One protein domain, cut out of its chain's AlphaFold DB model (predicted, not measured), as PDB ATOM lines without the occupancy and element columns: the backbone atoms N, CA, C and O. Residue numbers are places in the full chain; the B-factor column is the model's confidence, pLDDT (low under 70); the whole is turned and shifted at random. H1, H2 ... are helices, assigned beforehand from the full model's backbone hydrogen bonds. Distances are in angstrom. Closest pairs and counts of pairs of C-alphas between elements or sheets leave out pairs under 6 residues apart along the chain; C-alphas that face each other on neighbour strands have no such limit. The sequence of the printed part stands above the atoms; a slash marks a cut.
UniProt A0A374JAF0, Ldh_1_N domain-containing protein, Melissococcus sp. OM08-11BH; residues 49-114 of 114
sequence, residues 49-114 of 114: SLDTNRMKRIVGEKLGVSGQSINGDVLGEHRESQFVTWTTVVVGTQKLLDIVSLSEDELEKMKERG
ATOM      1  N   SER A  49     140.718 216.309 267.438       92.44
ATOM      2  CA  SER A  49     139.712 215.233 267.414       92.44
ATOM      3  C   SER A  49     139.804 214.300 268.627       92.44
ATOM      4  O   SER A  49     138.778 213.867 269.160       92.44
ATOM      5  N   LEU A  50     141.017 214.004 269.103       91.31
ATOM      6  CA  LEU A  50     141.215 213.199 270.308       91.31
ATOM      7  C   LEU A  50     140.798 213.973 271.561       91.31
ATOM      8  O   LEU A  50     140.037 213.439 272.365       91.31
ATOM      9  N   ASP A  51     141.240 215.222 271.701       91.81
ATOM     10  CA  ASP A  51     140.890 216.097 272.824       91.81
ATOM     11  C   ASP A  51     139.364 216.304 272.909       91.81
ATOM     12  O   ASP A  51     138.761 216.169 273.972       91.81
ATOM     13  N   THR A  52     138.703 216.484 271.761       94.56
ATOM     14  CA  THR A  52     137.238 216.557 271.650       94.56
ATOM     15  C   THR A  52     136.564 215.280 272.142       94.56
ATOM     16  O   THR A  52     135.619 215.340 272.926       94.56
ATOM     17  N   ASN A  53     137.053 214.104 271.739       94.69
ATOM     18  CA  ASN A  53     136.507 212.837 272.230       94.69
ATOM     19  C   ASN A  53     136.709 212.659 273.742       94.69
ATOM     20  O   ASN A  53     135.829 212.125 274.422       94.69
ATOM     21  N   ARG A  54     137.836 213.121 274.291       93.94
ATOM     22  CA  ARG A  54     138.086 213.075 275.738       93.94
ATOM     23  C   ARG A  54     137.168 214.022 276.506       93.94
ATOM     24  O   ARG A  54     136.576 213.588 277.493       93.94
ATOM     25  N   MET A  55     136.966 215.244 276.015       95.25
ATOM     26  CA  MET A  55     135.989 216.189 276.564       95.25
ATOM     27  C   MET A  55     134.584 215.573 276.584       95.25
ATOM     28  O   MET A  55     133.945 215.528 277.637       95.25
ATOM     29  N   LYS A  56     134.137 214.992 275.461       96.19
ATOM     30  CA  LYS A  56     132.828 214.324 275.357       96.19
ATOM     31  C   LYS A  56     132.668 213.187 276.365       96.19
ATOM     32  O   LYS A  56     131.603 213.053 276.967       96.19
ATOM     33  N   ARG A  57     133.719 212.389 276.590       95.69
ATOM     34  CA  ARG A  57     133.726 211.337 277.621       95.69
ATOM     35  C   ARG A  57     133.527 211.923 279.020       95.69
ATOM     36  O   ARG A  57     132.679 211.430 279.752       95.69
ATOM     37  N   ILE A  58     134.273 212.966 279.379       94.25
ATOM     38  CA  ILE A  58     134.228 213.577 280.719       94.25
ATOM     39  C   ILE A  58     132.864 214.213 281.000       94.25
ATOM     40  O   ILE A  58     132.309 214.025 282.082       94.25
ATOM     41  N   VAL A  59     132.298 214.927 280.021       93.94
ATOM     42  CA  VAL A  59     130.942 215.486 280.129       93.94
ATOM     43  C   VAL A  59     129.914 214.360 280.265       93.94
ATOM     44  O   VAL A  59     129.067 214.414 281.155       93.94
ATOM     45  N   GLY A  60     130.012 213.312 279.440       95.12
ATOM     46  CA  GLY A  60     129.131 212.145 279.522       95.12
ATOM     47  C   GLY A  60     129.170 211.466 280.895       95.12
ATOM     48  O   GLY A  60     128.124 211.241 281.498       95.12
ATOM     49  N   GLU A  61     130.368 211.230 281.438       94.00
ATOM     50  CA  GLU A  61     130.569 210.660 282.779       94.00
ATOM     51  C   GLU A  61     129.938 211.520 283.881       94.00
ATOM     52  O   GLU A  61     129.278 210.985 284.769       94.00
ATOM     53  N   LYS A  62     130.097 212.850 283.819       91.25
ATOM     54  CA  LYS A  62     129.519 213.783 284.805       91.25
ATOM     55  C   LYS A  62     127.987 213.770 284.786       91.25
ATOM     56  O   LYS A  62     127.376 213.931 285.838       91.25
ATOM     57  N   LEU A  63     127.380 213.594 283.612       93.12
ATOM     58  CA  LEU A  63     125.927 213.635 283.425       93.12
ATOM     59  C   LEU A  63     125.260 212.252 283.440       93.12
ATOM     60  O   LEU A  63     124.037 212.168 283.374       93.12
ATOM     61  N   GLY A  64     126.040 211.170 283.506       94.75
ATOM     62  CA  GLY A  64     125.517 209.806 283.423       94.75
ATOM     63  C   GLY A  64     124.934 209.457 282.048       94.75
ATOM     64  O   GLY A  64     124.021 208.638 281.960       94.75
ATOM     65  N   VAL A  65     125.441 210.072 280.976       96.00
ATOM     66  CA  VAL A  65     125.002 209.829 279.590       96.00
ATOM     67  C   VAL A  65     126.165 209.369 278.715       96.00
ATOM     68  O   VAL A  65     127.336 209.537 279.050       96.00
ATOM     69  N   SER A  66     125.857 208.790 277.554       96.75
ATOM     70  CA  SER A  66     126.889 208.420 276.581       96.75
ATOM     71  C   SER A  66     127.612 209.663 276.056       96.75
ATOM     72  O   SER A  66     126.968 210.633 275.660       96.75
ATOM     73  N   GLY A  67     128.943 209.605 275.944       95.56
ATOM     74  CA  GLY A  67     129.732 210.656 275.289       95.56
ATOM     75  C   GLY A  67     129.311 210.915 273.834       95.56
ATOM     76  O   GLY A  67     129.493 212.016 273.327       95.56
ATOM     77  N   GLN A  68     128.672 209.943 273.170       96.12
ATOM     78  CA  GLN A  68     128.094 210.122 271.829       96.12
ATOM     79  C   GLN A  68     126.879 211.060 271.815       96.12
ATOM     80  O   GLN A  68     126.521 211.583 270.767       96.12
ATOM     81  N   SER A  69     126.235 211.273 272.966       97.06
ATOM     82  CA  SER A  69     125.153 212.253 273.121       97.06
ATOM     83  C   SER A  69     125.677 213.681 273.297       97.06
ATOM     84  O   SER A  69     124.873 214.606 273.387       97.06
ATOM     85  N   ILE A  70     127.000 213.867 273.364       97.38
ATOM     86  CA  ILE A  70     127.647 215.164 273.547       97.38
ATOM     87  C   ILE A  70     128.150 215.676 272.195       97.38
ATOM     88  O   ILE A  70     129.022 215.080 271.559       97.38
ATOM     89  N   ASN A  71     127.621 216.819 271.776       96.81
ATOM     90  CA  ASN A  71     128.095 217.583 270.630       96.81
ATOM     91  C   ASN A  71     128.832 218.828 271.121       96.81
ATOM     92  O   ASN A  71     128.426 219.453 272.094       96.81
ATOM     93  N   GLY A  72     129.928 219.173 270.459       94.88
ATOM     94  CA  GLY A  72     130.829 220.241 270.873       94.88
ATOM     95  C   GLY A  72     132.266 219.884 270.531       94.88
ATOM     96  O   GLY A  72     132.572 218.711 270.287       94.88
ATOM     97  N   ASP A  73     133.121 220.899 270.542       94.62
ATOM     98  CA  ASP A  73     134.467 220.822 269.991       94.62
ATOM     99  C   ASP A  73     135.496 221.408 270.960       94.62
ATOM    100  O   ASP A  73     135.224 222.321 271.746       94.62
ATOM    101  N   VAL A  74     136.702 220.857 270.888       93.62
ATOM    102  CA  VAL A  74     137.907 221.499 271.405       93.62
ATOM    103  C   VAL A  74     138.597 222.160 270.220       93.62
ATOM    104  O   VAL A  74     138.784 221.529 269.182       93.62
ATOM    105  N   LEU A  75     138.949 223.433 270.364       92.00
ATOM    106  CA  LEU A  75     139.590 224.242 269.329       92.00
ATOM    107  C   LEU A  75     140.984 224.689 269.786       92.00
ATOM    108  O   LEU A  75     141.336 224.538 270.955       92.00
ATOM    109  N   GLY A  76     141.759 225.264 268.866       89.12
ATOM    110  CA  GLY A  76     143.122 225.737 269.118       89.12
ATOM    111  C   GLY A  76     144.188 224.714 268.729       89.12
ATOM    112  O   GLY A  76     143.924 223.813 267.934       89.12
ATOM    113  N   GLU A  77     145.395 224.882 269.270       82.19
ATOM    114  CA  GLU A  77     146.518 223.969 269.045       82.19
ATOM    115  C   GLU A  77     146.585 222.905 270.141       82.19
ATOM    116  O   GLU A  77     146.351 223.171 271.324       82.19
ATOM    117  N   HIS A  78     146.967 221.691 269.756       73.44
ATOM    118  CA  HIS A  78     147.183 220.614 270.707       73.44
ATOM    119  C   HIS A  78     148.234 221.005 271.776       73.44
ATOM    120  O   HIS A  78     149.291 221.547 271.461       73.44
ATOM    121  N   ARG A  79     147.968 220.655 273.047       70.38
ATOM    122  CA  ARG A  79     148.719 220.988 274.284       70.38
ATOM    123  C   ARG A  79     148.577 222.413 274.819       70.38
ATOM    124  O   ARG A  79     148.002 222.563 275.888       70.38
ATOM    125  N   GLU A  80     149.144 223.421 274.164       70.44
ATOM    126  CA  GLU A  80     149.408 224.702 274.849       70.44
ATOM    127  C   GLU A  80     148.269 225.718 274.741       70.44
ATOM    128  O   GLU A  80     147.995 226.430 275.704       70.44
ATOM    129  N   SER A  81     147.580 225.782 273.599       81.44
ATOM    130  CA  SER A  81     146.558 226.809 273.338       81.44
ATOM    131  C   SER A  81     145.162 226.242 273.078       81.44
ATOM    132  O   SER A  81     144.285 226.946 272.575       81.44
ATOM    133  N   GLN A  82     144.930 224.975 273.437       87.44
ATOM    134  CA  GLN A  82     143.616 224.363 273.295       87.44
ATOM    135  C   GLN A  82     142.586 224.943 274.270       87.44
ATOM    136  O   GLN A  82     142.874 225.205 275.441       87.44
ATOM    137  N   PHE A  83     141.347 225.073 273.804       90.38
ATOM    138  CA  PHE A  83     140.221 225.489 274.631       90.38
ATOM    139  C   PHE A  83     138.932 224.781 274.218       90.38
ATOM    140  O   PHE A  83     138.697 224.480 273.047       90.38
ATOM    141  N   VAL A  84     138.079 224.521 275.206       91.06
ATOM    142  CA  VAL A  84     136.746 223.954 274.986       91.06
ATOM    143  C   VAL A  84     135.756 225.092 274.764       91.06
ATOM    144  O   VAL A  84     135.712 226.047 275.539       91.06
ATOM    145  N   THR A  85     134.906 224.985 273.746       91.94
ATOM    146  CA  THR A  85     133.839 225.965 273.499       91.94
ATOM    147  C   THR A  85     132.590 225.652 274.327       91.94
ATOM    148  O   THR A  85     131.529 225.339 273.783       91.94
ATOM    149  N   TRP A  86     132.691 225.744 275.660       93.00
ATOM    150  CA  TRP A  86     131.639 225.338 276.613       93.00
ATOM    151  C   TRP A  86     130.242 225.890 276.299       93.00
ATOM    152  O   TRP A  86     129.250 225.175 276.420       93.00
ATOM    153  N   THR A  87     130.157 227.132 275.820       90.94
ATOM    154  CA  THR A  87     128.902 227.805 275.438       90.94
ATOM    155  C   THR A  87     128.181 227.164 274.246       90.94
ATOM    156  O   THR A  87     126.994 227.414 274.033       90.94
ATOM    157  N   THR A  88     128.890 226.344 273.471       93.12
ATOM    158  CA  THR A  88     128.381 225.626 272.293       93.12
ATOM    159  C   THR A  88     128.196 224.131 272.536       93.12
ATOM    160  O   THR A  88     127.686 223.439 271.660       93.12
ATOM    161  N   VAL A  89     128.585 223.622 273.712       95.94
ATOM    162  CA  VAL A  89     128.423 222.203 274.037       95.94
ATOM    163  C   VAL A  89     126.939 221.893 274.223       95.94
ATOM    164  O   VAL A  89     126.234 222.560 274.982       95.94
ATOM    165  N   VAL A  90     126.470 220.860 273.529       96.88
ATOM    166  CA  VAL A  90     125.084 220.390 273.515       96.88
ATOM    167  C   VAL A  90     125.033 218.942 273.989       96.88
ATOM    168  O   VAL A  90     125.814 218.100 273.551       96.88
ATOM    169  N   VAL A  91     124.072 218.647 274.858       96.75
ATOM    170  CA  VAL A  91     123.756 217.308 275.358       96.75
ATOM    171  C   VAL A  91     122.407 216.905 274.775       96.75
ATOM    172  O   VAL A  91     121.364 217.452 275.140       96.75
ATOM    173  N   GLY A  92     122.422 215.992 273.805       94.81
ATOM    174  CA  GLY A  92     121.257 215.691 272.975       94.81
ATOM    175  C   GLY A  92     120.819 216.923 272.181       94.81
ATOM    176  O   GLY A  92     121.407 217.236 271.149       94.81
ATOM    177  N   THR A  93     119.794 217.622 272.671       94.38
ATOM    178  CA  THR A  93     119.209 218.816 272.035       94.38
ATOM    179  C   THR A  93     119.275 220.077 272.897       94.38
ATOM    180  O   THR A  93     118.777 221.118 272.476       94.38
ATOM    181  N   GLN A  94     119.844 220.006 274.103       95.25
ATOM    182  CA  GLN A  94     119.907 221.128 275.047       95.25
ATOM    183  C   GLN A  94     121.352 221.573 275.259       95.25
ATOM    184  O   GLN A  94     122.259 220.740 275.245       95.25
ATOM    185  N   LYS A  95     121.594 222.871 275.467       95.00
ATOM    186  CA  LYS A  95     122.948 223.344 275.780       95.00
ATOM    187  C   LYS A  95     123.351 222.878 277.172       95.00
ATOM    188  O   LYS A  95     122.537 222.898 278.090       95.00
ATOM    189  N   LEU A  96     124.623 222.527 277.338       94.06
ATOM    190  CA  LEU A  96     125.186 222.086 278.615       94.06
ATOM    191  C   LEU A  96     124.912 223.091 279.744       94.06
ATOM    192  O   LEU A  96     124.498 222.702 280.832       94.06
ATOM    193  N   LEU A  97     125.109 224.380 279.465       92.19
ATOM    194  CA  LEU A  97     124.957 225.448 280.457       92.19
ATOM    195  C   LEU A  97     123.492 225.755 280.816       92.19
ATOM    196  O   LEU A  97     123.251 226.415 281.821       92.19
ATOM    197  N   ASP A  98     122.524 225.256 280.038       91.75
ATOM    198  CA  ASP A  98     121.092 225.391 280.346       91.75
ATOM    199  C   ASP A  98     120.609 224.268 281.284       91.75
ATOM    200  O   ASP A  98     119.629 224.436 282.008       91.75
ATOM    201  N   ILE A  99     121.291 223.115 281.275       88.94
ATOM    202  CA  ILE A  99     120.904 221.920 282.041       88.94
ATOM    203  C   ILE A  99     121.689 221.753 283.343       88.94
ATOM    204  O   ILE A  99     121.194 221.115 284.273       88.94
ATOM    205  N   VAL A 100     122.904 222.300 283.424       86.12
ATOM    206  CA  VAL A 100     123.741 222.238 284.625       86.12
ATOM    207  C   VAL A 100     124.365 223.597 284.896       86.12
ATOM    208  O   VAL A 100     125.026 224.180 284.041       86.12
ATOM    209  N   SER A 101     124.210 224.069 286.132       85.44
ATOM    210  CA  SER A 101     124.978 225.198 286.649       85.44
ATOM    211  C   SER A 101     126.374 224.713 287.037       85.44
ATOM    212  O   SER A 101     126.554 224.149 288.113       85.44
ATOM    213  N   LEU A 102     127.339 224.891 286.136       83.56
ATOM    214  CA  LEU A 102     128.754 224.604 286.379       83.56
ATOM    215  C   LEU A 102     129.480 225.906 286.711       83.56
ATOM    216  O   LEU A 102     129.297 226.905 286.011       83.56
ATOM    217  N   SER A 103     130.304 225.905 287.759       85.81
ATOM    218  CA  SER A 103     131.209 227.034 288.004       85.81
ATOM    219  C   SER A 103     132.367 227.040 287.000       85.81
ATOM    220  O   SER A 103     132.693 226.013 286.402       85.81
ATOM    221  N   GLU A 104     133.029 228.189 286.835       84.00
ATOM    222  CA  GLU A 104     134.244 228.285 286.009       84.00
ATOM    223  C   GLU A 104     135.326 227.297 286.479       84.00
ATOM    224  O   GLU A 104     135.920 226.598 285.662       84.00
ATOM    225  N   ASP A 105     135.491 227.136 287.796       86.12
ATOM    226  CA  ASP A 105     136.424 226.164 288.382       86.12
ATOM    227  C   ASP A 105     136.084 224.710 288.021       86.12
ATOM    228  O   ASP A 105     136.977 223.875 287.870       86.12
ATOM    229  N   GLU A 106     134.797 224.360 287.927       86.75
ATOM    230  CA  GLU A 106     134.386 223.016 287.507       86.75
ATOM    231  C   GLU A 106     134.678 222.782 286.025       86.75
ATOM    232  O   GLU A 106     135.154 221.703 285.666       86.75
ATOM    233  N   LEU A 107     134.432 223.785 285.181       85.62
ATOM    234  CA  LEU A 107     134.735 223.725 283.754       85.62
ATOM    235  C   LEU A 107     136.242 223.578 283.508       85.62
ATOM    236  O   LEU A 107     136.647 222.749 282.690       85.62
ATOM    237  N   GLU A 108     137.078 224.299 284.256       84.44
ATOM    238  CA  GLU A 108     138.533 224.192 284.113       84.44
ATOM    239  C   GLU A 108     139.043 222.818 284.579       84.44
ATOM    240  O   GLU A 108     139.785 222.154 283.857       84.44
ATOM    241  N   LYS A 109     138.532 222.291 285.701       85.75
ATOM    242  CA  LYS A 109     138.844 220.916 286.143       85.75
ATOM    243  C   LYS A 109     138.411 219.857 285.132       85.75
ATOM    244  O   LYS A 109     139.041 218.806 285.020       85.75
ATOM    245  N   MET A 110     137.302 220.077 284.426       84.62
ATOM    246  CA  MET A 110     136.846 219.161 283.377       84.62
ATOM    247  C   MET A 110     137.761 219.202 282.152       84.62
ATOM    248  O   MET A 110     137.991 218.152 281.555       84.62
ATOM    249  N   LYS A 111     138.312 220.371 281.812       79.62
ATOM    250  CA  LYS A 111     139.314 220.531 280.753       79.62
ATOM    251  C   LYS A 111     140.631 219.832 281.107       79.62
ATOM    252  O   LYS A 111     141.123 219.065 280.293       79.62
ATOM    253  N   GLU A 112     141.150 220.005 282.324       76.56
ATOM    254  CA  GLU A 112     142.424 219.403 282.773       76.56
ATOM    255  C   GLU A 112     142.412 217.866 282.849       76.56
ATOM    256  O   GLU A 112     143.461 217.221 282.864       76.56
ATOM    257  N   ARG A 113     141.225 217.256 282.935       69.62
ATOM    258  CA  ARG A 113     141.054 215.794 282.967       69.62
ATOM    259  C   ARG A 113     141.025 215.152 281.575       69.62
ATOM    260  O   ARG A 113     141.011 213.914 281.499       69.62
ATOM    261  N   GLY A 114     140.922 215.957 280.515       58.91
ATOM    262  CA  GLY A 114     140.972 215.542 279.107       58.91
ATOM    263  C   GLY A 114     142.400 215.503 278.601       58.91
ATOM    264  O   GLY A 114     142.709 214.579 277.818       58.91
TER     265      GLY A 114
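What this domain is: This is residues 49 to 114 of the 114 residues of the protein "Ldh_1_N domain-containing protein" of Melissococcus sp. OM08-11BH (UniProt A0A374JAF0). Two helices, H1 and the shorter H3, pack together at a steep tilt over one side of a long loop, residues 64 to 95, that folds back on itself; H2, a short helix, lies near one end of that loop. The 66 printed residues hold H1, H2 and H3 in that order and no named strand; the class is all helix, with under half of the residues, 28, in named elements. The whole is compact, radius of gyration of the C-alphas 10.9 A, and spans 29 by 24 by 18 A.

How they stand to each other: Start at H1, residues 49 to 63; its residues 55 to 59 alone touch H3, residues 104 to 112. Look at the closest C-alphas, Ile 58 and Met 110, 6.7 A apart. The two run opposite ways at a steep tilt of 51 degrees. H2, residues 96 to 99, is apart from both. In H1 and H3 every O i to N i+4 pair is within hydrogen-bond range; H2 is too short for one.

Where its parts are: Find C-alpha 49 at (139.712, 215.233, 267.414); from there H1 runs 21.2 A. H2 covers 5.5 A. H3 runs 12.5 A to C-alpha 112 at (142.424, 219.403, 282.773).

The domain as a whole: The printed part has no cut. H1 to H2 is a long link. Residues 113 to 114 are under pLDDT 70.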